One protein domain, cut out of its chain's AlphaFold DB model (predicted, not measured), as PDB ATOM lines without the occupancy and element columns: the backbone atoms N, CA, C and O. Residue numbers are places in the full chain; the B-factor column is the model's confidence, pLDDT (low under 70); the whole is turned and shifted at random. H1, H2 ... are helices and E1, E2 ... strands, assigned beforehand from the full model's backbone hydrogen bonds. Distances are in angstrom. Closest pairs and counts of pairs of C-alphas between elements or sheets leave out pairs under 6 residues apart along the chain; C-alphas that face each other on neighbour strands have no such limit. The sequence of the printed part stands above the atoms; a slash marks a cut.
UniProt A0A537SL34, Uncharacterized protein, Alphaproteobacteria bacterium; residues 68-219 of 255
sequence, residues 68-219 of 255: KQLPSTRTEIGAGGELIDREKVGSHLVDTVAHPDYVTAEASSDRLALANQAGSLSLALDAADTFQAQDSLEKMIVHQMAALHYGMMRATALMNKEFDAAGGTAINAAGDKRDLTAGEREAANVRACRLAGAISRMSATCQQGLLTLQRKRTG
ATOM      1  N   LYS A  68     -12.204  50.735  44.385       65.06
ATOM      2  CA  LYS A  68     -11.546  51.906  43.768       65.06
ATOM      3  C   LYS A  68     -10.277  52.367  44.499       65.06
ATOM      4  O   LYS A  68      -9.585  53.267  44.038       65.06
ATOM      5  N   GLN A  69      -9.991  51.780  45.660       66.88
ATOM      6  CA  GLN A  69      -8.740  51.966  46.394       66.88
ATOM      7  C   GLN A  69      -7.765  50.858  45.991       66.88
ATOM      8  O   GLN A  69      -7.564  49.877  46.707       66.88
ATOM      9  N   LEU A  70      -7.188  51.006  44.799       63.59
ATOM     10  CA  LEU A  70      -6.028  50.217  44.399       63.59
ATOM     11  C   LEU A  70      -4.829  50.558  45.311       63.59
ATOM     12  O   LEU A  70      -4.714  51.701  45.764       63.59
ATOM     13  N   PRO A  71      -3.918  49.604  45.582       64.38
ATOM     14  CA  PRO A  71      -2.660  49.896  46.266       64.38
ATOM     15  C   PRO A  71      -1.873  50.977  45.519       64.38
ATOM     16  O   PRO A  71      -1.930  51.036  44.292       64.38
ATOM     17  N   SER A  72      -1.063  51.774  46.222       60.78
ATOM     18  CA  SER A  72      -0.260  52.852  45.612       60.78
ATOM     19  C   SER A  72       0.728  52.374  44.535       60.78
ATOM     20  O   SER A  72       1.194  53.160  43.716       60.78
ATOM     21  N   THR A  73       1.014  51.070  44.483       60.19
ATOM     22  CA  THR A  73       1.769  50.402  43.413       60.19
ATOM     23  C   THR A  73       0.997  50.241  42.094       60.19
ATOM     24  O   THR A  73       1.591  49.781  41.119       60.19
ATOM     25  N   ARG A  74      -0.297  50.593  42.055       56.12
ATOM     26  CA  ARG A  74      -1.239  50.403  40.932       56.12
ATOM     27  C   ARG A  74      -2.098  51.639  40.613       56.12
ATOM     28  O   ARG A  74      -3.150  51.511  39.994       56.12
ATOM     29  N   THR A  75      -1.671  52.826  41.046       55.28
ATOM     30  CA  THR A  75      -2.406  54.102  40.869       55.28
ATOM     31  C   THR A  75      -1.602  55.187  40.139       55.28
ATOM     32  O   THR A  75      -1.999  56.348  40.148       55.28
ATOM     33  N   GLU A  76      -0.446  54.850  39.566       56.62
ATOM     34  CA  GLU A  76       0.432  55.802  38.859       56.62
ATOM     35  C   GLU A  76      -0.114  56.134  37.443       56.62
ATOM     36  O   GLU A  76      -0.980  55.413  36.949       56.62
ATOM     37  N   ILE A  77       0.367  57.216  36.800       61.56
ATOM     38  CA  ILE A  77      -0.049  57.758  35.471       61.56
ATOM     39  C   ILE A  77       1.201  58.140  34.626       61.56
ATOM     40  O   ILE A  77       2.298  58.218  35.175       61.56
ATOM     41  N   GLY A  78       1.079  58.303  33.292       56.34
ATOM     42  CA  GLY A  78       2.207  58.308  32.340       56.34
ATOM     43  C   GLY A  78       1.818  57.894  30.904       56.34
ATOM     44  O   GLY A  78       0.714  58.188  30.462       56.34
ATOM     45  N   ALA A  79       2.737  57.277  30.144       48.72
ATOM     46  CA  ALA A  79       2.642  57.205  28.676       48.72
ATOM     47  C   ALA A  79       1.489  56.339  28.127       48.72
ATOM     48  O   ALA A  79       1.238  55.232  28.618       48.72
ATOM     49  N   GLY A  80       0.830  56.849  27.081       49.31
ATOM     50  CA  GLY A  80      -0.335  56.287  26.389       49.31
ATOM     51  C   GLY A  80      -1.624  56.229  27.208       49.31
ATOM     52  O   GLY A  80      -2.676  55.855  26.688       49.31
ATOM     53  N   GLY A  81      -1.570  56.571  28.492       53.56
ATOM     54  CA  GLY A  81      -2.720  56.525  29.370       53.56
ATOM     55  C   GLY A  81      -3.149  55.116  29.845       53.56
ATOM     56  O   GLY A  81      -4.356  54.913  29.964       53.56
ATOM     57  N   GLU A  82      -2.231  54.154  30.072       62.53
ATOM     58  CA  GLU A  82      -2.474  52.713  30.385       62.53
ATOM     59  C   GLU A  82      -1.726  52.062  31.614       62.53
ATOM     60  O   GLU A  82      -0.606  51.621  31.454       62.53
ATOM     61  N   LEU A  83      -2.321  51.931  32.820       55.22
ATOM     62  CA  LEU A  83      -1.793  51.664  34.193       55.22
ATOM     63  C   LEU A  83      -0.521  50.793  34.387       55.22
ATOM     64  O   LEU A  83      -0.450  49.638  33.966       55.22
ATOM     65  N   ILE A  84       0.396  51.287  35.242       55.75
ATOM     66  CA  ILE A  84       1.521  50.524  35.831       55.75
ATOM     67  C   ILE A  84       1.019  49.602  36.950       55.75
ATOM     68  O   ILE A  84       0.260  50.013  37.826       55.75
ATOM     69  N   ASP A  85       1.584  48.394  37.007       60.44
ATOM     70  CA  ASP A  85       1.647  47.560  38.211       60.44
ATOM     71  C   ASP A  85       3.111  47.442  38.669       60.44
ATOM     72  O   ASP A  85       3.881  46.694  38.070       60.44
ATOM     73  N   ARG A  86       3.524  48.167  39.723       52.75
ATOM     74  CA  ARG A  86       4.938  48.200  40.178       52.75
ATOM     75  C   ARG A  86       5.440  46.850  40.706       52.75
ATOM     76  O   ARG A  86       6.647  46.671  40.839       52.75
ATOM     77  N   GLU A  87       4.547  45.894  40.978       51.25
ATOM     78  CA  GLU A  87       4.914  44.503  41.293       51.25
ATOM     79  C   GLU A  87       5.365  43.709  40.053       51.25
ATOM     80  O   GLU A  87       6.059  42.699  40.181       51.25
ATOM     81  N   LYS A  88       4.978  44.140  38.843       51.53
ATOM     82  CA  LYS A  88       5.430  43.560  37.575       51.53
ATOM     83  C   LYS A  88       6.691  44.285  37.113       51.53
ATOM     84  O   LYS A  88       6.638  45.266  36.373       51.53
ATOM     85  N   VAL A  89       7.842  43.767  37.534       38.28
ATOM     86  CA  VAL A  89       9.159  44.221  37.062       38.28
ATOM     87  C   VAL A  89       9.207  44.142  35.526       38.28
ATOM     88  O   VAL A  89       9.270  43.048  34.969       38.28
ATOM     89  N   GLY A  90       9.146  45.297  34.851       44.06
ATOM     90  CA  GLY A  90       9.250  45.413  33.388       44.06
ATOM     91  C   GLY A  90       8.148  46.204  32.661       44.06
ATOM     92  O   GLY A  90       8.315  46.464  31.472       44.06
ATOM     93  N   SER A  91       7.048  46.614  33.310       39.66
ATOM     94  CA  SER A  91       6.003  47.444  32.669       39.66
ATOM     95  C   SER A  91       6.062  48.915  33.110       39.66
ATOM     96  O   SER A  91       5.730  49.218  34.254       39.66
ATOM     97  N   HIS A  92       6.440  49.820  32.198       35.75
ATOM     98  CA  HIS A  92       6.595  51.269  32.433       35.75
ATOM     99  C   HIS A  92       5.739  52.129  31.472       35.75
ATOM    100  O   HIS A  92       6.271  52.963  30.747       35.75
ATOM    101  N   LEU A  93       4.423  51.898  31.426       42.12
ATOM    102  CA  LEU A  93       3.409  52.598  30.599       42.12
ATOM    103  C   LEU A  93       2.109  52.687  31.436       42.12
ATOM    104  O   LEU A  93       1.978  51.825  32.307       42.12
ATOM    105  N   VAL A  94       1.273  53.753  31.340       50.00
ATOM    106  CA  VAL A  94       0.499  54.185  32.549       50.00
ATOM    107  C   VAL A  94      -0.818  55.049  32.416       50.00
ATOM    108  O   VAL A  94      -0.802  56.008  31.660       50.00
ATOM    109  N   ASP A  95      -1.876  54.796  33.245       48.44
ATOM    110  CA  ASP A  95      -3.281  55.359  33.441       48.44
ATOM    111  C   ASP A  95      -4.526  54.509  32.984       48.44
ATOM    112  O   ASP A  95      -4.401  53.497  32.324       48.44
ATOM    113  N   THR A  96      -5.784  54.788  33.366       49.62
ATOM    114  CA  THR A  96      -6.946  54.463  32.492       49.62
ATOM    115  C   THR A  96      -8.236  55.208  32.822       49.62
ATOM    116  O   THR A  96      -9.029  55.444  31.910       49.62
ATOM    117  N   VAL A  97      -8.473  55.527  34.096       51.25
ATOM    118  CA  VAL A  97      -9.667  56.221  34.609       51.25
ATOM    119  C   VAL A  97      -9.252  56.973  35.875       51.25
ATOM    120  O   VAL A  97      -8.500  56.425  36.674       51.25
ATOM    121  N   ALA A  98      -9.815  58.160  36.132       53.53
ATOM    122  CA  ALA A  98      -9.545  58.958  37.340       53.53
ATOM    123  C   ALA A  98      -9.745  58.209  38.682       53.53
ATOM    124  O   ALA A  98      -9.183  58.601  39.704       53.53
ATOM    125  N   HIS A  99     -10.537  57.130  38.687       58.12
ATOM    126  CA  HIS A  99     -10.739  56.229  39.825       58.12
ATOM    127  C   HIS A  99     -10.764  54.766  39.341       58.12
ATOM    128  O   HIS A  99     -11.854  54.213  39.150       58.12
ATOM    129  N   PRO A 100      -9.600  54.143  39.087       66.81
ATOM    130  CA  PRO A 100      -9.546  52.797  38.543       66.81
ATOM    131  C   PRO A 100      -9.862  51.745  39.613       66.81
ATOM    132  O   PRO A 100      -9.513  51.891  40.785       66.81
ATOM    133  N   ASP A 101     -10.518  50.666  39.194       73.94
ATOM    134  CA  ASP A 101     -10.679  49.435  39.974       73.94
ATOM    135  C   ASP A 101      -9.776  48.313  39.422       73.94
ATOM    136  O   ASP A 101      -9.076  48.487  38.418       73.94
ATOM    137  N   TYR A 102      -9.772  47.139  40.061       70.12
ATOM    138  CA  TYR A 102      -8.934  46.022  39.607       70.12
ATOM    139  C   TYR A 102      -9.287  45.541  38.189       70.12
ATOM    140  O   TYR A 102      -8.391  45.138  37.448       70.12
ATOM    141  N   VAL A 103     -10.561  45.625  37.785       74.44
ATOM    142  CA  VAL A 103     -11.004  45.296  36.417       74.44
ATOM    143  C   VAL A 103     -10.417  46.284  35.405       74.44
ATOM    144  O   VAL A 103      -9.981  45.883  34.328       74.44
ATOM    145  N   THR A 104     -10.357  47.568  35.759       71.81
ATOM    146  CA  THR A 104      -9.764  48.635  34.945       71.81
ATOM    147  C   THR A 104      -8.263  48.407  34.745       71.81
ATOM    148  O   THR A 104      -7.787  48.419  33.610       71.81
ATOM    149  N   ALA A 105      -7.529  48.108  35.823       69.38
ATOM    150  CA  ALA A 105      -6.096  47.806  35.770       69.38
ATOM    151  C   ALA A 105      -5.771  46.548  34.940       69.38
ATOM    152  O   ALA A 105      -4.782  46.512  34.202       69.38
ATOM    153  N   GLU A 106      -6.619  45.522  35.021       77.56
ATOM    154  CA  GLU A 106      -6.489  44.307  34.217       77.56
ATOM    155  C   GLU A 106      -6.766  44.574  32.730       77.56
ATOM    156  O   GLU A 106      -5.934  44.253  31.882       77.56
ATOM    157  N   ALA A 107      -7.881  45.243  32.412       80.81
ATOM    158  CA  ALA A 107      -8.240  45.617  31.043       80.81
ATOM    159  C   ALA A 107      -7.228  46.586  30.406       80.81
ATOM    160  O   ALA A 107      -7.101  46.640  29.183       80.81
ATOM    161  N   SER A 108      -6.511  47.366  31.213       81.56
ATOM    162  CA  SER A 108      -5.372  48.174  30.780       81.56
ATOM    163  C   SER A 108      -4.157  47.310  30.428       81.56
ATOM    164  O   SER A 108      -3.700  47.329  29.280       81.56
ATOM    165  N   SER A 109      -3.721  46.447  31.356       78.81
ATOM    166  CA  SER A 109      -2.635  45.479  31.125       78.81
ATOM    167  C   SER A 109      -2.861  44.625  29.869       78.81
ATOM    168  O   SER A 109      -1.940  44.451  29.070       78.81
ATOM    169  N   ASP A 110      -4.075  44.101  29.670       86.62
ATOM    170  CA  ASP A 110      -4.398  43.263  28.511       86.62
ATOM    171  C   ASP A 110      -4.385  44.058  27.197       86.62
ATOM    172  O   ASP A 110      -3.900  43.553  26.185       86.62
ATOM    173  N   ARG A 111      -4.857  45.314  27.178       87.88
ATOM    174  CA  ARG A 111      -4.835  46.143  25.958       87.88
ATOM    175  C   ARG A 111      -3.417  46.542  25.555       87.88
ATOM    176  O   ARG A 111      -3.119  46.517  24.361       87.88
ATOM    177  N   LEU A 112      -2.529  46.810  26.515       86.62
ATOM    178  CA  LEU A 112      -1.095  46.965  26.245       86.62
ATOM    179  C   LEU A 112      -0.466  45.671  25.717       86.62
ATOM    180  O   LEU A 112       0.271  45.699  24.729       86.62
ATOM    181  N   ALA A 113      -0.783  44.525  26.327       84.56
ATOM    182  CA  ALA A 113      -0.278  43.229  25.879       84.56
ATOM    183  C   ALA A 113      -0.736  42.892  24.449       84.56
ATOM    184  O   ALA A 113       0.074  42.423  23.648       84.56
ATOM    185  N   LEU A 114      -1.994  43.181  24.102       92.50
ATOM    186  CA  LEU A 114      -2.538  43.013  22.751       92.50
ATOM    187  C   LEU A 114      -1.892  43.972  21.741       92.50
ATOM    188  O   LEU A 114      -1.519  43.534  20.655       92.50
ATOM    189  N   ALA A 115      -1.690  45.247  22.091       90.56
ATOM    190  CA  ALA A 115      -0.985  46.200  21.229       90.56
ATOM    191  C   ALA A 115       0.478  45.779  20.980       90.56
ATOM    192  O   ALA A 115       0.987  45.918  19.866       90.56
ATOM    193  N   ASN A 116       1.141  45.198  21.985       89.44
ATOM    194  CA  ASN A 116       2.478  44.621  21.843       89.44
ATOM    195  C   ASN A 116       2.485  43.379  20.935       89.44
ATOM    196  O   ASN A 116       3.297  43.298  20.019       89.44
ATOM    197  N   GLN A 117       1.544  42.449  21.128       92.12
ATOM    198  CA  GLN A 117       1.385  41.264  20.268       92.12
ATOM    199  C   GLN A 117       1.060  41.630  18.811       92.12
ATOM    200  O   GLN A 117       1.540  40.972  17.890       92.12
ATOM    201  N   ALA A 118       0.297  42.703  18.592       93.19
ATOM    202  CA  ALA A 118       0.012  43.247  17.266       93.19
ATOM    203  C   ALA A 118       1.221  43.949  16.611       93.19
ATOM    204  O   ALA A 118       1.156  44.280  15.428       93.19
ATOM    205  N   GLY A 119       2.313  44.185  17.350       92.94
ATOM    206  CA  GLY A 119       3.480  44.939  16.884       92.94
ATOM    207  C   GLY A 119       3.257  46.453  16.798       92.94
ATOM    208  O   GLY A 119       4.047  47.147  16.163       92.94
ATOM    209  N   SER A 120       2.192  46.971  17.419       96.44
ATOM    210  CA  SER A 120       1.758  48.369  17.317       96.44
ATOM    211  C   SER A 120       1.823  49.142  18.638       96.44
ATOM    212  O   SER A 120       1.274  50.235  18.700       96.44
ATOM    213  N   LEU A 121       2.464  48.609  19.687       91.06
ATOM    214  CA  LEU A 121       2.499  49.209  21.031       91.06
ATOM    215  C   LEU A 121       2.913  50.688  21.015       91.06
ATOM    216  O   LEU A 121       2.149  51.530  21.470       91.06
ATOM    217  N   SER A 122       4.074  51.022  20.445       87.62
ATOM    218  CA  SER A 122       4.566  52.407  20.405       87.62
ATOM    219  C   SER A 122       3.614  53.354  19.666       87.62
ATOM    220  O   SER A 122       3.368  54.453  20.144       87.62
ATOM    221  N   LEU A 123       3.024  52.902  18.551       92.69
ATOM    222  CA  LEU A 123       2.027  53.669  17.792       92.69
ATOM    223  C   LEU A 123       0.711  53.835  18.564       92.69
ATOM    224  O   LEU A 123       0.045  54.852  18.430       92.69
ATOM    225  N   ALA A 124       0.317  52.829  19.345       93.19
ATOM    226  CA  ALA A 124      -0.906  52.851  20.139       93.19
ATOM    227  C   ALA A 124      -0.808  53.863  21.289       93.19
ATOM    228  O   ALA A 124      -1.749  54.623  21.498       93.19
ATOM    229  N   LEU A 125       0.345  53.910  21.964       87.50
ATOM    230  CA  LEU A 125       0.645  54.869  23.031       87.50
ATOM    231  C   LEU A 125       0.736  56.300  22.486       87.50
ATOM    232  O   LEU A 125       0.026  57.177  22.960       87.50
ATOM    233  N   ASP A 126       1.544  56.512  21.441       90.62
ATOM    234  CA  ASP A 126       1.726  57.818  20.792       90.62
ATOM    235  C   ASP A 126       0.402  58.388  20.258       90.62
ATOM    236  O   ASP A 126       0.086  59.560  20.472       90.62
ATOM    237  N   ALA A 127      -0.436  57.541  19.651       91.69
ATOM    238  CA  ALA A 127      -1.768  57.938  19.211       91.69
ATOM    239  C   ALA A 127      -2.714  58.242  20.386       91.69
ATOM    240  O   ALA A 127      -3.542  59.147  20.267       91.69
ATOM    241  N   ALA A 128      -2.622  57.518  21.508       90.62
ATOM    242  CA  ALA A 128      -3.450  57.755  22.694       90.62
ATOM    243  C   ALA A 128      -3.069  59.055  23.416       90.62
ATOM    244  O   ALA A 128      -3.968  59.810  23.798       90.62
ATOM    245  N   ASP A 129      -1.772  59.357  23.507       84.88
ATOM    246  CA  ASP A 129      -1.243  60.620  24.030       84.88
ATOM    247  C   ASP A 129      -1.590  61.795  23.100       84.88
ATOM    248  O   ASP A 129      -2.147  62.797  23.550       84.88
ATOM    249  N   THR A 130      -1.374  61.647  21.787       87.88
ATOM    250  CA  THR A 130      -1.715  62.667  20.775       87.88
ATOM    251  C   THR A 130      -3.214  62.962  20.729       87.88
ATOM    252  O   THR A 130      -3.626  64.115  20.599       87.88
ATOM    253  N   PHE A 131      -4.058  61.932  20.848       87.06
ATOM    254  CA  PHE A 131      -5.508  62.105  20.924       87.06
ATOM    255  C   PHE A 131      -5.977  62.587  22.308       87.06
ATOM    256  O   PHE A 131      -7.092  63.101  22.426       87.06
ATOM    257  N   GLN A 132      -5.156  62.441  23.353       86.25
ATOM    258  CA  GLN A 132      -5.515  62.636  24.762       86.25
ATOM    259  C   GLN A 132      -6.727  61.782  25.162       86.25
ATOM    260  O   GLN A 132      -7.752  62.306  25.597       86.25
ATOM    261  N   ALA A 133      -6.665  60.473  24.912       86.00
ATOM    262  CA  ALA A 133      -7.785  59.560  25.139       86.00
ATOM    263  C   ALA A 133      -8.220  59.553  26.622       86.00
ATOM    264  O   ALA A 133      -7.411  59.284  27.508       86.00
ATOM    265  N   GLN A 134      -9.494  59.848  26.906       79.62
ATOM    266  CA  GLN A 134      -9.955  60.162  28.272       79.62
ATOM    267  C   GLN A 134     -10.497  58.961  29.061       79.62
ATOM    268  O   GLN A 134     -10.542  58.997  30.288       79.62
ATOM    269  N   ASP A 135     -10.918  57.899  28.374       80.06
ATOM    270  CA  ASP A 135     -11.488  56.699  28.990       80.06
ATOM    271  C   ASP A 135     -11.091  55.421  28.239       80.06
ATOM    272  O   ASP A 135     -10.443  55.451  27.189       80.06
ATOM    273  N   SER A 136     -11.481  54.272  28.794       84.25
ATOM    274  CA  SER A 136     -11.161  52.953  28.250       84.25
ATOM    275  C   SER A 136     -11.744  52.696  26.855       84.25
ATOM    276  O   SER A 136     -11.129  51.953  26.090       84.25
ATOM    277  N   LEU A 137     -12.871  53.320  26.481       86.06
ATOM    278  CA  LEU A 137     -13.456  53.186  25.142       86.06
ATOM    279  C   LEU A 137     -12.670  54.005  24.117       86.06
ATOM    280  O   LEU A 137     -12.363  53.491  23.041       86.06
ATOM    281  N   GLU A 138     -12.290  55.243  24.454       89.00
ATOM    282  CA  GLU A 138     -11.405  56.045  23.599       89.00
ATOM    283  C   GLU A 138     -10.072  55.327  23.380       89.00
ATOM    284  O   GLU A 138      -9.667  55.123  22.236       89.00
ATOM    285  N   LYS A 139      -9.441  54.854  24.460       88.94
ATOM    286  CA  LYS A 139      -8.162  54.131  24.404       88.94
ATOM    287  C   LYS A 139      -8.271  52.822  23.611       88.94
ATOM    288  O   LYS A 139      -7.404  52.531  22.792       88.94
ATOM    289  N   MET A 140      -9.361  52.055  23.761       91.56
ATOM    290  CA  MET A 140      -9.629  50.870  22.922       91.56
ATOM    291  C   MET A 140      -9.669  51.198  21.427       91.56
ATOM    292  O   MET A 140      -8.995  50.528  20.644       91.56
ATOM    293  N   ILE A 141     -10.436  52.217  21.027       94.38
ATOM    294  CA  ILE A 141     -10.568  52.591  19.611       94.38
ATOM    295  C   ILE A 141      -9.234  53.132  19.082       94.38
ATOM    296  O   ILE A 141      -8.827  52.759  17.985       94.38
ATOM    297  N   VAL A 142      -8.512  53.948  19.855       94.31
ATOM    298  CA  VAL A 142      -7.203  54.482  19.446       94.31
ATOM    299  C   VAL A 142      -6.165  53.373  19.257       94.31
ATOM    300  O   VAL A 142      -5.525  53.318  18.205       94.31
ATOM    301  N   HIS A 143      -6.060  52.421  20.186       94.31
ATOM    302  CA  HIS A 143      -5.172  51.265  20.019       94.31
ATOM    303  C   HIS A 143      -5.565  50.398  18.818       94.31
ATOM    304  O   HIS A 143      -4.695  49.935  18.079       94.31
ATOM    305  N   GLN A 144      -6.868  50.209  18.581       94.81
ATOM    306  CA  GLN A 144      -7.360  49.487  17.408       94.81
ATOM    307  C   GLN A 144      -6.986  50.210  16.107       94.81
ATOM    308  O   GLN A 144      -6.525  49.563  15.168       94.81
ATOM    309  N   MET A 145      -7.121  51.538  16.043       95.56
ATOM    310  CA  MET A 145      -6.706  52.332  14.881       95.56
ATOM    311  C   MET A 145      -5.193  52.264  14.646       95.56
ATOM    312  O   MET A 145      -4.776  52.137  13.497       95.56
ATOM    313  N   ALA A 146      -4.371  52.276  15.701       95.19
ATOM    314  CA  ALA A 146      -2.922  52.100  15.590       95.19
ATOM    315  C   ALA A 146      -2.542  50.703  15.063       95.19
ATOM    316  O   ALA A 146      -1.707  50.586  14.161       95.19
ATOM    317  N   ALA A 147      -3.196  49.645  15.554       95.62
ATOM    318  CA  ALA A 147      -3.007  48.277  15.065       95.62
ATOM    319  C   ALA A 147      -3.458  48.112  13.601       95.62
ATOM    320  O   ALA A 147      -2.748  47.513  12.790       95.62
ATOM    321  N   LEU A 148      -4.606  48.693  13.231       95.81
ATOM    322  CA  LEU A 148      -5.089  48.724  11.849       95.81
ATOM    323  C   LEU A 148      -4.144  49.519  10.939       95.81
ATOM    324  O   LEU A 148      -3.854  49.059   9.839       95.81
ATOM    325  N   HIS A 149      -3.627  50.668  11.383       95.88
ATOM    326  CA  HIS A 149      -2.650  51.462  10.635       95.88
ATOM    327  C   HIS A 149      -1.359  50.672  10.383       95.88
ATOM    328  O   HIS A 149      -0.937  50.545   9.234       95.88
ATOM    329  N   TYR A 150      -0.782  50.065  11.423       96.12
ATOM    330  CA  TYR A 150       0.391  49.195  11.307       96.12
ATOM    331  C   TYR A 150       0.152  48.028  10.329       96.12
ATOM    332  O   TYR A 150       0.955  47.790   9.422       96.12
ATOM    333  N   GLY A 151      -0.991  47.345  10.458       95.81
ATOM    334  CA  GLY A 151      -1.400  46.270   9.554       95.81
ATOM    335  C   GLY A 151      -1.554  46.734   8.103       95.81
ATOM    336  O   GLY A 151      -1.035  46.082   7.198       95.81
ATOM    337  N   MET A 152      -2.193  47.886   7.875       96.94
ATOM    338  CA  MET A 152      -2.334  48.489   6.546       96.94
ATOM    339  C   MET A 152      -0.985  48.852   5.933       96.94
ATOM    340  O   MET A 152      -0.751  48.502   4.785       96.94
ATOM    341  N   MET A 153      -0.075  49.494   6.673       97.38
ATOM    342  CA  MET A 153       1.246  49.860   6.140       97.38
ATOM    343  C   MET A 153       2.048  48.622   5.716       97.38
ATOM    344  O   MET A 153       2.655  48.610   4.643       97.38
ATOM    345  N   ARG A 154       1.983  47.533   6.495       96.50
ATOM    346  CA  ARG A 154       2.596  46.250   6.115       96.50
ATOM    347  C   ARG A 154       1.902  45.593   4.921       96.50
ATOM    348  O   ARG A 154       2.591  45.063   4.050       96.50
ATOM    349  N   ALA A 155       0.573  45.644   4.848       96.69
ATOM    350  CA  ALA A 155      -0.184  45.135   3.707       96.69
ATOM    351  C   ALA A 155       0.126  45.919   2.419       96.69
ATOM    352  O   ALA A 155       0.334  45.295   1.383       96.69
ATOM    353  N   THR A 156       0.248  47.249   2.483       98.12
ATOM    354  CA  THR A 156       0.669  48.110   1.364       98.12
ATOM    355  C   THR A 156       2.084  47.762   0.902       98.12
ATOM    356  O   THR A 156       2.321  47.610  -0.292       98.12
ATOM    357  N   ALA A 157       3.024  47.547   1.830       96.00
ATOM    358  CA  ALA A 157       4.387  47.140   1.482       96.00
ATOM    359  C   ALA A 157       4.449  45.762   0.789       96.00
ATOM    360  O   ALA A 157       5.303  45.549  -0.069       96.00
ATOM    361  N   LEU A 158       3.554  44.828   1.136       94.94
ATOM    362  CA  LEU A 158       3.409  43.554   0.420       94.94
ATOM    363  C   LEU A 158       2.715  43.738  -0.938       94.94
ATOM    364  O   LEU A 158       3.173  43.186  -1.930       94.94
ATOM    365  N   MET A 159       1.658  44.549  -0.996       96.31
ATOM    366  CA  MET A 159       0.909  44.860  -2.216       96.31
ATOM    367  C   MET A 159       1.813  45.452  -3.300       96.31
ATOM    368  O   MET A 159       1.733  45.029  -4.449       96.31
ATOM    369  N   ASN A 160       2.711  46.371  -2.932       93.62
ATOM    370  CA  ASN A 160       3.662  46.970  -3.867       93.62
ATOM    371  C   ASN A 160       4.593  45.909  -4.483       93.62
ATOM    372  O   ASN A 160       4.736  45.870  -5.698       93.62
ATOM    373  N   LYS A 161       5.123  44.974  -3.677       91.94
ATOM    374  CA  LYS A 161       5.953  43.859  -4.182       91.94
ATOM    375  C   LYS A 161       5.197  42.944  -5.149       91.94
ATOM    376  O   LYS A 161       5.784  42.429  -6.094       91.94
ATOM    377  N   GLU A 162       3.906  42.726  -4.908       93.50
ATOM    378  CA  GLU A 162       3.053  41.930  -5.799       93.50
ATOM    379  C   GLU A 162       2.731  42.681  -7.105       93.50
ATOM    380  O   GLU A 162       2.661  42.056  -8.161       93.50
ATOM    381  N   PHE A 163       2.607  44.015  -7.074       92.56
ATOM    382  CA  PHE A 163       2.517  44.831  -8.290       92.56
ATOM    383  C   PHE A 163       3.827  44.829  -9.094       92.56
ATOM    384  O   PHE A 163       3.780  44.629 -10.308       92.56
ATOM    385  N   ASP A 164       4.983  44.963  -8.437       89.88
ATOM    386  CA  ASP A 164       6.300  44.862  -9.087       89.88
ATOM    387  C   ASP A 164       6.462  43.494  -9.782       89.88
ATOM    388  O   ASP A 164       6.854  43.414 -10.950       89.88
ATOM    389  N   ALA A 165       6.064  42.413  -9.099       89.38
ATOM    390  CA  ALA A 165       6.049  41.063  -9.656       89.38
ATOM    391  C   ALA A 165       5.073  40.919 -10.842       89.38
ATOM    392  O   ALA A 165       5.440  40.353 -11.873       89.38
ATOM    393  N   ALA A 166       3.858  41.473 -10.766       89.56
ATOM    394  CA  ALA A 166       2.918  41.489 -11.895       89.56
ATOM    395  C   ALA A 166       3.499  42.212 -13.135       89.56
ATOM    396  O   ALA A 166       3.248  41.802 -14.279       89.56
ATOM    397  N   GLY A 167       4.354  43.218 -12.911       87.25
ATOM    398  CA  GLY A 167       5.153  43.900 -13.936       87.25
ATOM    399  C   GLY A 167       6.049  42.972 -14.765       87.25
ATOM    400  O   GLY A 167       6.286  43.253 -15.938       87.25
ATOM    401  N   GLY A 168       6.453  41.820 -14.219       84.75
ATOM    402  CA  GLY A 168       7.107  40.735 -14.958       84.75
ATOM    403  C   GLY A 168       8.381  40.183 -14.326       84.75
ATOM    404  O   GLY A 168       8.853  39.142 -14.773       84.75
ATOM    405  N   THR A 169       8.912  40.825 -13.283       82.62
ATOM    406  CA  THR A 169      10.171  40.428 -12.633       82.62
ATOM    407  C   THR A 169      10.014  40.287 -11.127       82.62
ATOM    408  O   THR A 169       9.594  41.233 -10.463       82.62
ATOM    409  N   ALA A 170      10.431  39.154 -10.564       82.25
ATOM    410  CA  ALA A 170      10.586  38.995  -9.119       82.25
ATOM    411  C   ALA A 170      12.040  39.222  -8.692       82.25
ATOM    412  O   ALA A 170      12.970  38.881  -9.425       82.25
ATOM    413  N   ILE A 171      12.222  39.749  -7.478       81.56
ATOM    414  CA  ILE A 171      13.523  39.886  -6.813       81.56
ATOM    415  C   ILE A 171      13.531  38.964  -5.590       81.56
ATOM    416  O   ILE A 171      12.615  39.026  -4.765       81.56
ATOM    417  N   ASN A 172      14.533  38.090  -5.476       80.75
ATOM    418  CA  ASN A 172      14.682  37.207  -4.314       80.75
ATOM    419  C   ASN A 172      15.332  37.940  -3.114       80.75
ATOM    420  O   ASN A 172      15.727  39.099  -3.206       80.75
ATOM    421  N   ALA A 173      15.473  37.261  -1.970       77.06
ATOM    422  CA  ALA A 173      16.089  37.854  -0.776       77.06
ATOM    423  C   ALA A 173      17.594  38.183  -0.924       77.06
ATOM    424  O   ALA A 173      18.113  38.964  -0.131       77.06
ATOM    425  N   ALA A 174      18.282  37.608  -1.917       83.69
ATOM    426  CA  ALA A 174      19.679  37.896  -2.247       83.69
ATOM    427  C   ALA A 174      19.839  39.058  -3.255       83.69
ATOM    428  O   ALA A 174      20.951  39.537  -3.459       83.69
ATOM    429  N   GLY A 175      18.741  39.539  -3.850       83.00
ATOM    430  CA  GLY A 175      18.734  40.604  -4.856       83.00
ATOM    431  C   GLY A 175      18.703  40.123  -6.312       83.00
ATOM    432  O   GLY A 175      18.631  40.961  -7.214       83.00
ATOM    433  N   ASP A 176      18.708  38.810  -6.566       86.81
ATOM    434  CA  ASP A 176      18.674  38.272  -7.930       86.81
ATOM    435  C   ASP A 176      17.316  38.527  -8.587       86.81
ATOM    436  O   ASP A 176      16.259  38.305  -7.982       86.81
ATOM    437  N   LYS A 177      17.353  38.941  -9.855       86.56
ATOM    438  CA  LYS A 177      16.168  39.130 -10.695       86.56
ATOM    439  C   LYS A 177      15.841  37.857 -11.471       86.56
ATOM    440  O   LYS A 177      16.719  37.254 -12.082       86.56
ATOM    441  N   ARG A 178      14.558  37.499 -11.491       88.25
ATOM    442  CA  ARG A 178      13.984  36.407 -12.287       88.25
ATOM    443  C   ARG A 178      12.786  36.929 -13.074       88.25
ATOM    444  O   ARG A 178      11.882  37.519 -12.480       88.25
ATOM    445  N   ASP A 179      12.744  36.622 -14.364       89.69
ATOM    446  CA  ASP A 179      11.548  36.813 -15.185       89.69
ATOM    447  C   ASP A 179      10.457  35.814 -14.776       89.69
ATOM    448  O   ASP A 179      10.718  34.627 -14.547       89.69
ATOM    449  N   LEU A 180       9.224  36.304 -14.666       88.94
ATOM    450  CA  LEU A 180       8.063  35.521 -14.264       88.94
ATOM    451  C   LEU A 180       7.237  35.068 -15.468       88.94
ATOM    452  O   LEU A 180       7.001  35.816 -16.419       88.94
ATOM    453  N   THR A 181       6.713  33.846 -15.384       93.56
ATOM    454  CA  THR A 181       5.749  33.333 -16.362       93.56
ATOM    455  C   THR A 181       4.433  34.116 -16.313       93.56
ATOM    456  O   THR A 181       4.081  34.724 -15.300       93.56
ATOM    457  N   ALA A 182       3.647  34.065 -17.394       91.44
ATOM    458  CA  ALA A 182       2.339  34.726 -17.452       91.44
ATOM    459  C   ALA A 182       1.406  34.316 -16.290       91.44
ATOM    460  O   ALA A 182       0.720  35.168 -15.728       91.44
ATOM    461  N   GLY A 183       1.431  33.041 -15.880       94.12
ATOM    462  CA  GLY A 183       0.642  32.546 -14.747       94.12
ATOM    463  C   GLY A 183       1.102  33.091 -13.389       94.12
ATOM    464  O   GLY A 183       0.269  33.424 -12.550       94.12
ATOM    465  N   GLU A 184       2.412  33.243 -13.172       93.06
ATOM    466  CA  GLU A 184       2.951  33.843 -11.941       93.06
ATOM    467  C   GLU A 184       2.617  35.335 -11.835       93.06
ATOM    468  O   GLU A 184       2.261  35.805 -10.753       93.06
ATOM    469  N   ARG A 185       2.684  36.060 -12.960       93.31
ATOM    470  CA  ARG A 185       2.322  37.483 -13.042       93.31
ATOM    471  C   ARG A 185       0.848  37.711 -12.726       93.31
ATOM    472  O   ARG A 185       0.529  38.592 -11.931       93.31
ATOM    473  N   GLU A 186      -0.041  36.889 -13.282       95.19
ATOM    474  CA  GLU A 186      -1.473  36.974 -12.982       95.19
ATOM    475  C   GLU A 186      -1.774  36.569 -11.529       95.19
ATOM    476  O   GLU A 186      -2.554  37.225 -10.841       95.19
ATOM    477  N   ALA A 187      -1.083  35.559 -10.990       95.19
ATOM    478  CA  ALA A 187      -1.205  35.215  -9.575       95.19
ATOM    479  C   ALA A 187      -0.745  36.361  -8.647       95.19
ATOM    480  O   ALA A 187      -1.356  36.570  -7.597       95.19
ATOM    481  N   ALA A 188       0.298  37.109  -9.023       94.31
ATOM    482  CA  ALA A 188       0.754  38.300  -8.302       94.31
ATOM    483  C   ALA A 188      -0.270  39.445  -8.385       94.31
ATOM    484  O   ALA A 188      -0.672  39.977  -7.353       94.31
ATOM    485  N   ASN A 189      -0.797  39.734  -9.579       95.38
ATOM    486  CA  ASN A 189      -1.886  40.692  -9.804       95.38
ATOM    487  C   ASN A 189      -3.112  40.393  -8.912       95.38
ATOM    488  O   ASN A 189      -3.607  41.263  -8.190       95.38
ATOM    489  N   VAL A 190      -3.548  39.129  -8.855       97.38
ATOM    490  CA  VAL A 190      -4.651  38.692  -7.981       97.38
ATOM    491  C   VAL A 190      -4.328  38.891  -6.493       97.38
ATOM    492  O   VAL A 190      -5.211  39.293  -5.728       97.38
ATOM    493  N   ARG A 191      -3.087  38.641  -6.046       97.06
ATOM    494  CA  ARG A 191      -2.672  38.910  -4.652       97.06
ATOM    495  C   ARG A 191      -2.639  40.411  -4.348       97.06
ATOM    496  O   ARG A 191      -3.193  40.812  -3.324       97.06
ATOM    497  N   ALA A 192      -2.098  41.233  -5.247       96.44
ATOM    498  CA  ALA A 192      -2.082  42.690  -5.124       96.44
ATOM    499  C   ALA A 192      -3.504  43.265  -5.003       96.44
ATOM    500  O   ALA A 192      -3.805  43.969  -4.040       96.44
ATOM    501  N   CYS A 193      -4.423  42.877  -5.893       96.81
ATOM    502  CA  CYS A 193      -5.825  43.306  -5.853       96.81
ATOM    503  C   CYS A 193      -6.555  42.881  -4.563       96.81
ATOM    504  O   CYS A 193      -7.346  43.650  -4.010       96.81
ATOM    505  N   ARG A 194      -6.271  41.683  -4.028       97.69
ATOM    506  CA  ARG A 194      -6.824  41.230  -2.734       97.69
ATOM    507  C   ARG A 194      -6.312  42.070  -1.563       97.69
ATOM    508  O   ARG A 194      -7.110  42.431  -0.695       97.69
ATOM    509  N   LEU A 195      -5.019  42.403  -1.553       97.88
ATOM    510  CA  LEU A 195      -4.416  43.286  -0.550       97.88
ATOM    511  C   LEU A 195      -4.992  44.705  -0.650       97.88
ATOM    512  O   LEU A 195      -5.463  45.223   0.360       97.88
ATOM    513  N   ALA A 196      -5.072  45.284  -1.851       97.56
ATOM    514  CA  ALA A 196      -5.687  46.591  -2.099       97.56
ATOM    515  C   ALA A 196      -7.130  46.663  -1.563       97.56
ATOM    516  O   ALA A 196      -7.496  47.595  -0.844       97.56
ATOM    517  N   GLY A 197      -7.939  45.633  -1.837       97.56
ATOM    518  CA  GLY A 197      -9.303  45.531  -1.316       97.56
ATOM    519  C   GLY A 197      -9.371  45.416   0.213       97.56
ATOM    520  O   GLY A 197     -10.281  45.976   0.826       97.56
ATOM    521  N   ALA A 198      -8.424  44.718   0.847       96.38
ATOM    522  CA  ALA A 198      -8.335  44.639   2.307       96.38
ATOM    523  C   ALA A 198      -7.930  45.985   2.934       96.38
ATOM    524  O   ALA A 198      -8.604  46.445   3.856       96.38
ATOM    525  N   ILE A 199      -6.903  46.644   2.386       97.88
ATOM    526  CA  ILE A 199      -6.424  47.969   2.814       97.88
ATOM    527  C   ILE A 199      -7.547  49.006   2.705       97.88
ATOM    528  O   ILE A 199      -7.780  49.750   3.652       97.88
ATOM    529  N   SER A 200      -8.296  49.015   1.597       97.56
ATOM    530  CA  SER A 200      -9.439  49.917   1.399       97.56
ATOM    531  C   SER A 200     -10.494  49.773   2.508       97.56
ATOM    532  O   SER A 200     -10.883  50.765   3.128       97.56
ATOM    533  N   ARG A 201     -10.887  48.535   2.847       96.19
ATOM    534  CA  ARG A 201     -11.840  48.274   3.943       96.19
ATOM    535  C   ARG A 201     -11.289  48.690   5.307       96.19
ATOM    536  O   ARG A 201     -11.995  49.355   6.056       96.19
ATOM    537  N   MET A 202     -10.036  48.345   5.619       95.81
ATOM    538  CA  MET A 202      -9.392  48.738   6.881       95.81
ATOM    539  C   MET A 202      -9.277  50.264   7.018       95.81
ATOM    540  O   MET A 202      -9.528  50.801   8.095       95.81
ATOM    541  N   SER A 203      -8.964  50.967   5.925       96.50
ATOM    542  CA  SER A 203      -8.853  52.429   5.888       96.50
ATOM    543  C   SER A 203     -10.199  53.095   6.171       96.50
ATOM    544  O   SER A 203     -10.285  53.977   7.028       96.50
ATOM    545  N   ALA A 204     -11.274  52.597   5.550       96.38
ATOM    546  CA  ALA A 204     -12.633  53.034   5.850       96.38
ATOM    547  C   ALA A 204     -12.998  52.793   7.329       96.38
ATOM    548  O   ALA A 204     -13.546  53.685   7.975       96.38
ATOM    549  N   THR A 205     -12.645  51.635   7.904       94.19
ATOM    550  CA  THR A 205     -12.858  51.356   9.337       94.19
ATOM    551  C   THR A 205     -12.092  52.329  10.242       94.19
ATOM    552  O   THR A 205     -12.688  52.855  11.180       94.19
ATOM    553  N   CYS A 206     -10.823  52.646   9.954       93.44
ATOM    554  CA  CYS A 206     -10.070  53.654  10.714       93.44
ATOM    555  C   CYS A 206     -10.731  55.039  10.664       93.44
ATOM    556  O   CYS A 206     -10.882  55.690  11.696       93.44
ATOM    557  N   GLN A 207     -11.176  55.477   9.483       93.62
ATOM    558  CA  GLN A 207     -11.863  56.762   9.317       93.62
ATOM    559  C   GLN A 207     -13.191  56.806  10.095       93.62
ATOM    560  O   GLN A 207     -13.488  57.801  10.756       93.62
ATOM    561  N   GLN A 208     -13.961  55.712  10.100       94.81
ATOM    562  CA  GLN A 208     -15.168  55.600  10.928       94.81
ATOM    563  C   GLN A 208     -14.855  55.575  12.435       94.81
ATOM    564  O   GLN A 208     -15.631  56.123  13.221       94.81
ATOM    565  N   GLY A 209     -13.712  55.014  12.845       92.06
ATOM    566  CA  GLY A 209     -13.200  55.098  14.217       92.06
ATOM    567  C   GLY A 209     -12.978  56.548  14.659       92.06
ATOM    568  O   GLY A 209     -13.544  56.976  15.665       92.06
ATOM    569  N   LEU A 210     -12.263  57.338  13.851       90.88
ATOM    570  CA  LEU A 210     -12.041  58.771  14.098       90.88
ATOM    571  C   LEU A 210     -13.359  59.561  14.184       90.88
ATOM    572  O   LEU A 210     -13.553  60.335  15.122       90.88
ATOM    573  N   LEU A 211     -14.306  59.324  13.270       91.81
ATOM    574  CA  LEU A 211     -15.634  59.962  13.302       91.81
ATOM    575  C   LEU A 211     -16.482  59.537  14.512       91.81
ATOM    576  O   LEU A 211     -17.363  60.278  14.952       91.81
ATOM    577  N   THR A 212     -16.261  58.335  15.044       90.81
ATOM    578  CA  THR A 212     -16.929  57.850  16.262       90.81
ATOM    579  C   THR A 212     -16.362  58.545  17.496       90.81
ATOM    580  O   THR A 212     -17.125  59.058  18.312       90.81
ATOM    581  N   LEU A 213     -15.036  58.663  17.580       90.25
ATOM    582  CA  LEU A 213     -14.341  59.418  18.623       90.25
ATOM    583  C   LEU A 213     -14.722  60.907  18.621       90.25
ATOM    584  O   LEU A 213     -15.029  61.466  19.673       90.25
ATOM    585  N   GLN A 214     -14.787  61.540  17.445       88.12
ATOM    586  CA  GLN A 214     -15.242  62.927  17.314       88.12
ATOM    587  C   GLN A 214     -16.677  63.098  17.834       88.12
ATOM    588  O   GLN A 214     -16.927  63.985  18.647       88.12
ATOM    589  N   ARG A 215     -17.612  62.230  17.416       85.69
ATOM    590  CA  ARG A 215     -19.015  62.279  17.867       85.69
ATOM    591  C   ARG A 215     -19.162  62.041  19.368       85.69
ATOM    592  O   ARG A 215     -19.980  62.712  19.993       85.69
ATOM    593  N   LYS A 216     -18.355  61.148  19.954       85.00
ATOM    594  CA  LYS A 216     -18.288  60.949  21.410       85.00
ATOM    595  C   LYS A 216     -17.883  62.242  22.126       85.00
ATOM    596  O   LYS A 216     -18.528  62.612  23.099       85.00
ATOM    597  N   ARG A 217     -16.863  62.952  21.625       82.94
ATOM    598  CA  ARG A 217     -16.371  64.206  22.229       82.94
ATOM    599  C   ARG A 217     -17.315  65.391  22.076       82.94
ATOM    600  O   ARG A 217     -17.431  66.180  23.004       82.94
ATOM    601  N   THR A 218     -18.004  65.523  20.943       81.06
ATOM    602  CA  THR A 218     -18.992  66.600  20.755       81.06
ATOM    603  C   THR A 218     -20.359  66.283  21.368       81.06
ATOM    604  O   THR A 218     -21.250  67.131  21.346       81.06
ATOM    605  N   GLY A 219     -20.572  65.062  21.876       74.19
ATOM    606  CA  GLY A 219     -21.890  64.583  22.304       74.19
ATOM    607  C   GLY A 219     -22.916  64.542  21.164       74.19
ATOM    608  O   GLY A 219     -24.112  64.635  21.412       74.19
TER     609      GLY A 219
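This is residues 68 to 219 of the 255 residues of an uncharacterized protein of Alphaproteobacteria bacterium (UniProt A0A537SL34). A small strand hairpin, E1 and E2, makes the turn between two long helices, H3 and H4, which run side by side in opposite ways as a long helical hairpin. At the other end of H3, away from the strands, the shorter helices H1 and H2 pack on its first part, and a looping stretch with no named element, residues 68 to 101, leads into H1. The printed part has 152 residues with four named helices and two named strands, in the order H1 H2 H3 E1 E2 H4; the sheet E1 - E2 is antiparallel and the class is mostly helix. The whole is loose, with a radius of gyration of the C-alphas of 20.7 A, and flat, spanning 67 by 40 by 21 A.

E1, residues 169 to 171, and E2, residues 177 to 179, form an antiparallel hairpin at 151 degrees, with N 170 and O 178 at 2.9 A and N 178 and O 170 at 2.9 A, within hydrogen-bond range. H3, residues 136 to 167, is the hub, touching three helices. It touches H4, residues 182 to 218, at a shallow tilt of 21 degrees, opposite ways; the closest C-alphas are those of Ala 166 and Arg 185, 4.2 A. E1 and H4 are near each other, with 5 pairs of C-alphas within 10 A. H2, residues 121 to 131, touches residues 139 to 147 of H3 at a steep tilt of 58 degrees, opposite ways, closest at the C-alphas of Ala 124 and His 143, 4.6 A. H1, residues 102 to 117, touches H3 with its residues 108 to 115 alone, at a shallow tilt of 10 degrees, the same way, closest at the C-alphas of Ala 115 and His 143, 6.7 A. H1 and H2 only just touch, only at the corner by their link, with 3 pairs of C-alphas within 8 A; the closest are those of Ala 115 and Leu 121, 4.6 A. H4 is apart from H1 and H2. The helix packing is mostly aligned, but only just, with 2 of 3 pairs at a shallow tilt. Every O i to N i+4 pair is within hydrogen-bond range in H1, H2 and H4, and 27 of 28 are in H3.

H4 is 54.1 A from first to last C-alpha, ending with C-alpha 218 at (-18.992, 66.600, 20.755). H3 is 46.1 A long, from C-alpha 136 at (-11.161, 52.953, 28.250). H1, 22.4 A, begins with C-alpha 102 at (-8.934, 46.022, 39.607). H2 measures 15.2 A, E1 6.7 A and E2 6.8 A.

The two C-alphas farthest apart, those of Gln 69 and Ala 182, are 67.1 A from each other. The printed part has no cut, and the five links between named elements are tight. The mean pLDDT of the printed part is 82.2; it is under 70 at residues 68 to 100 and at residue 105.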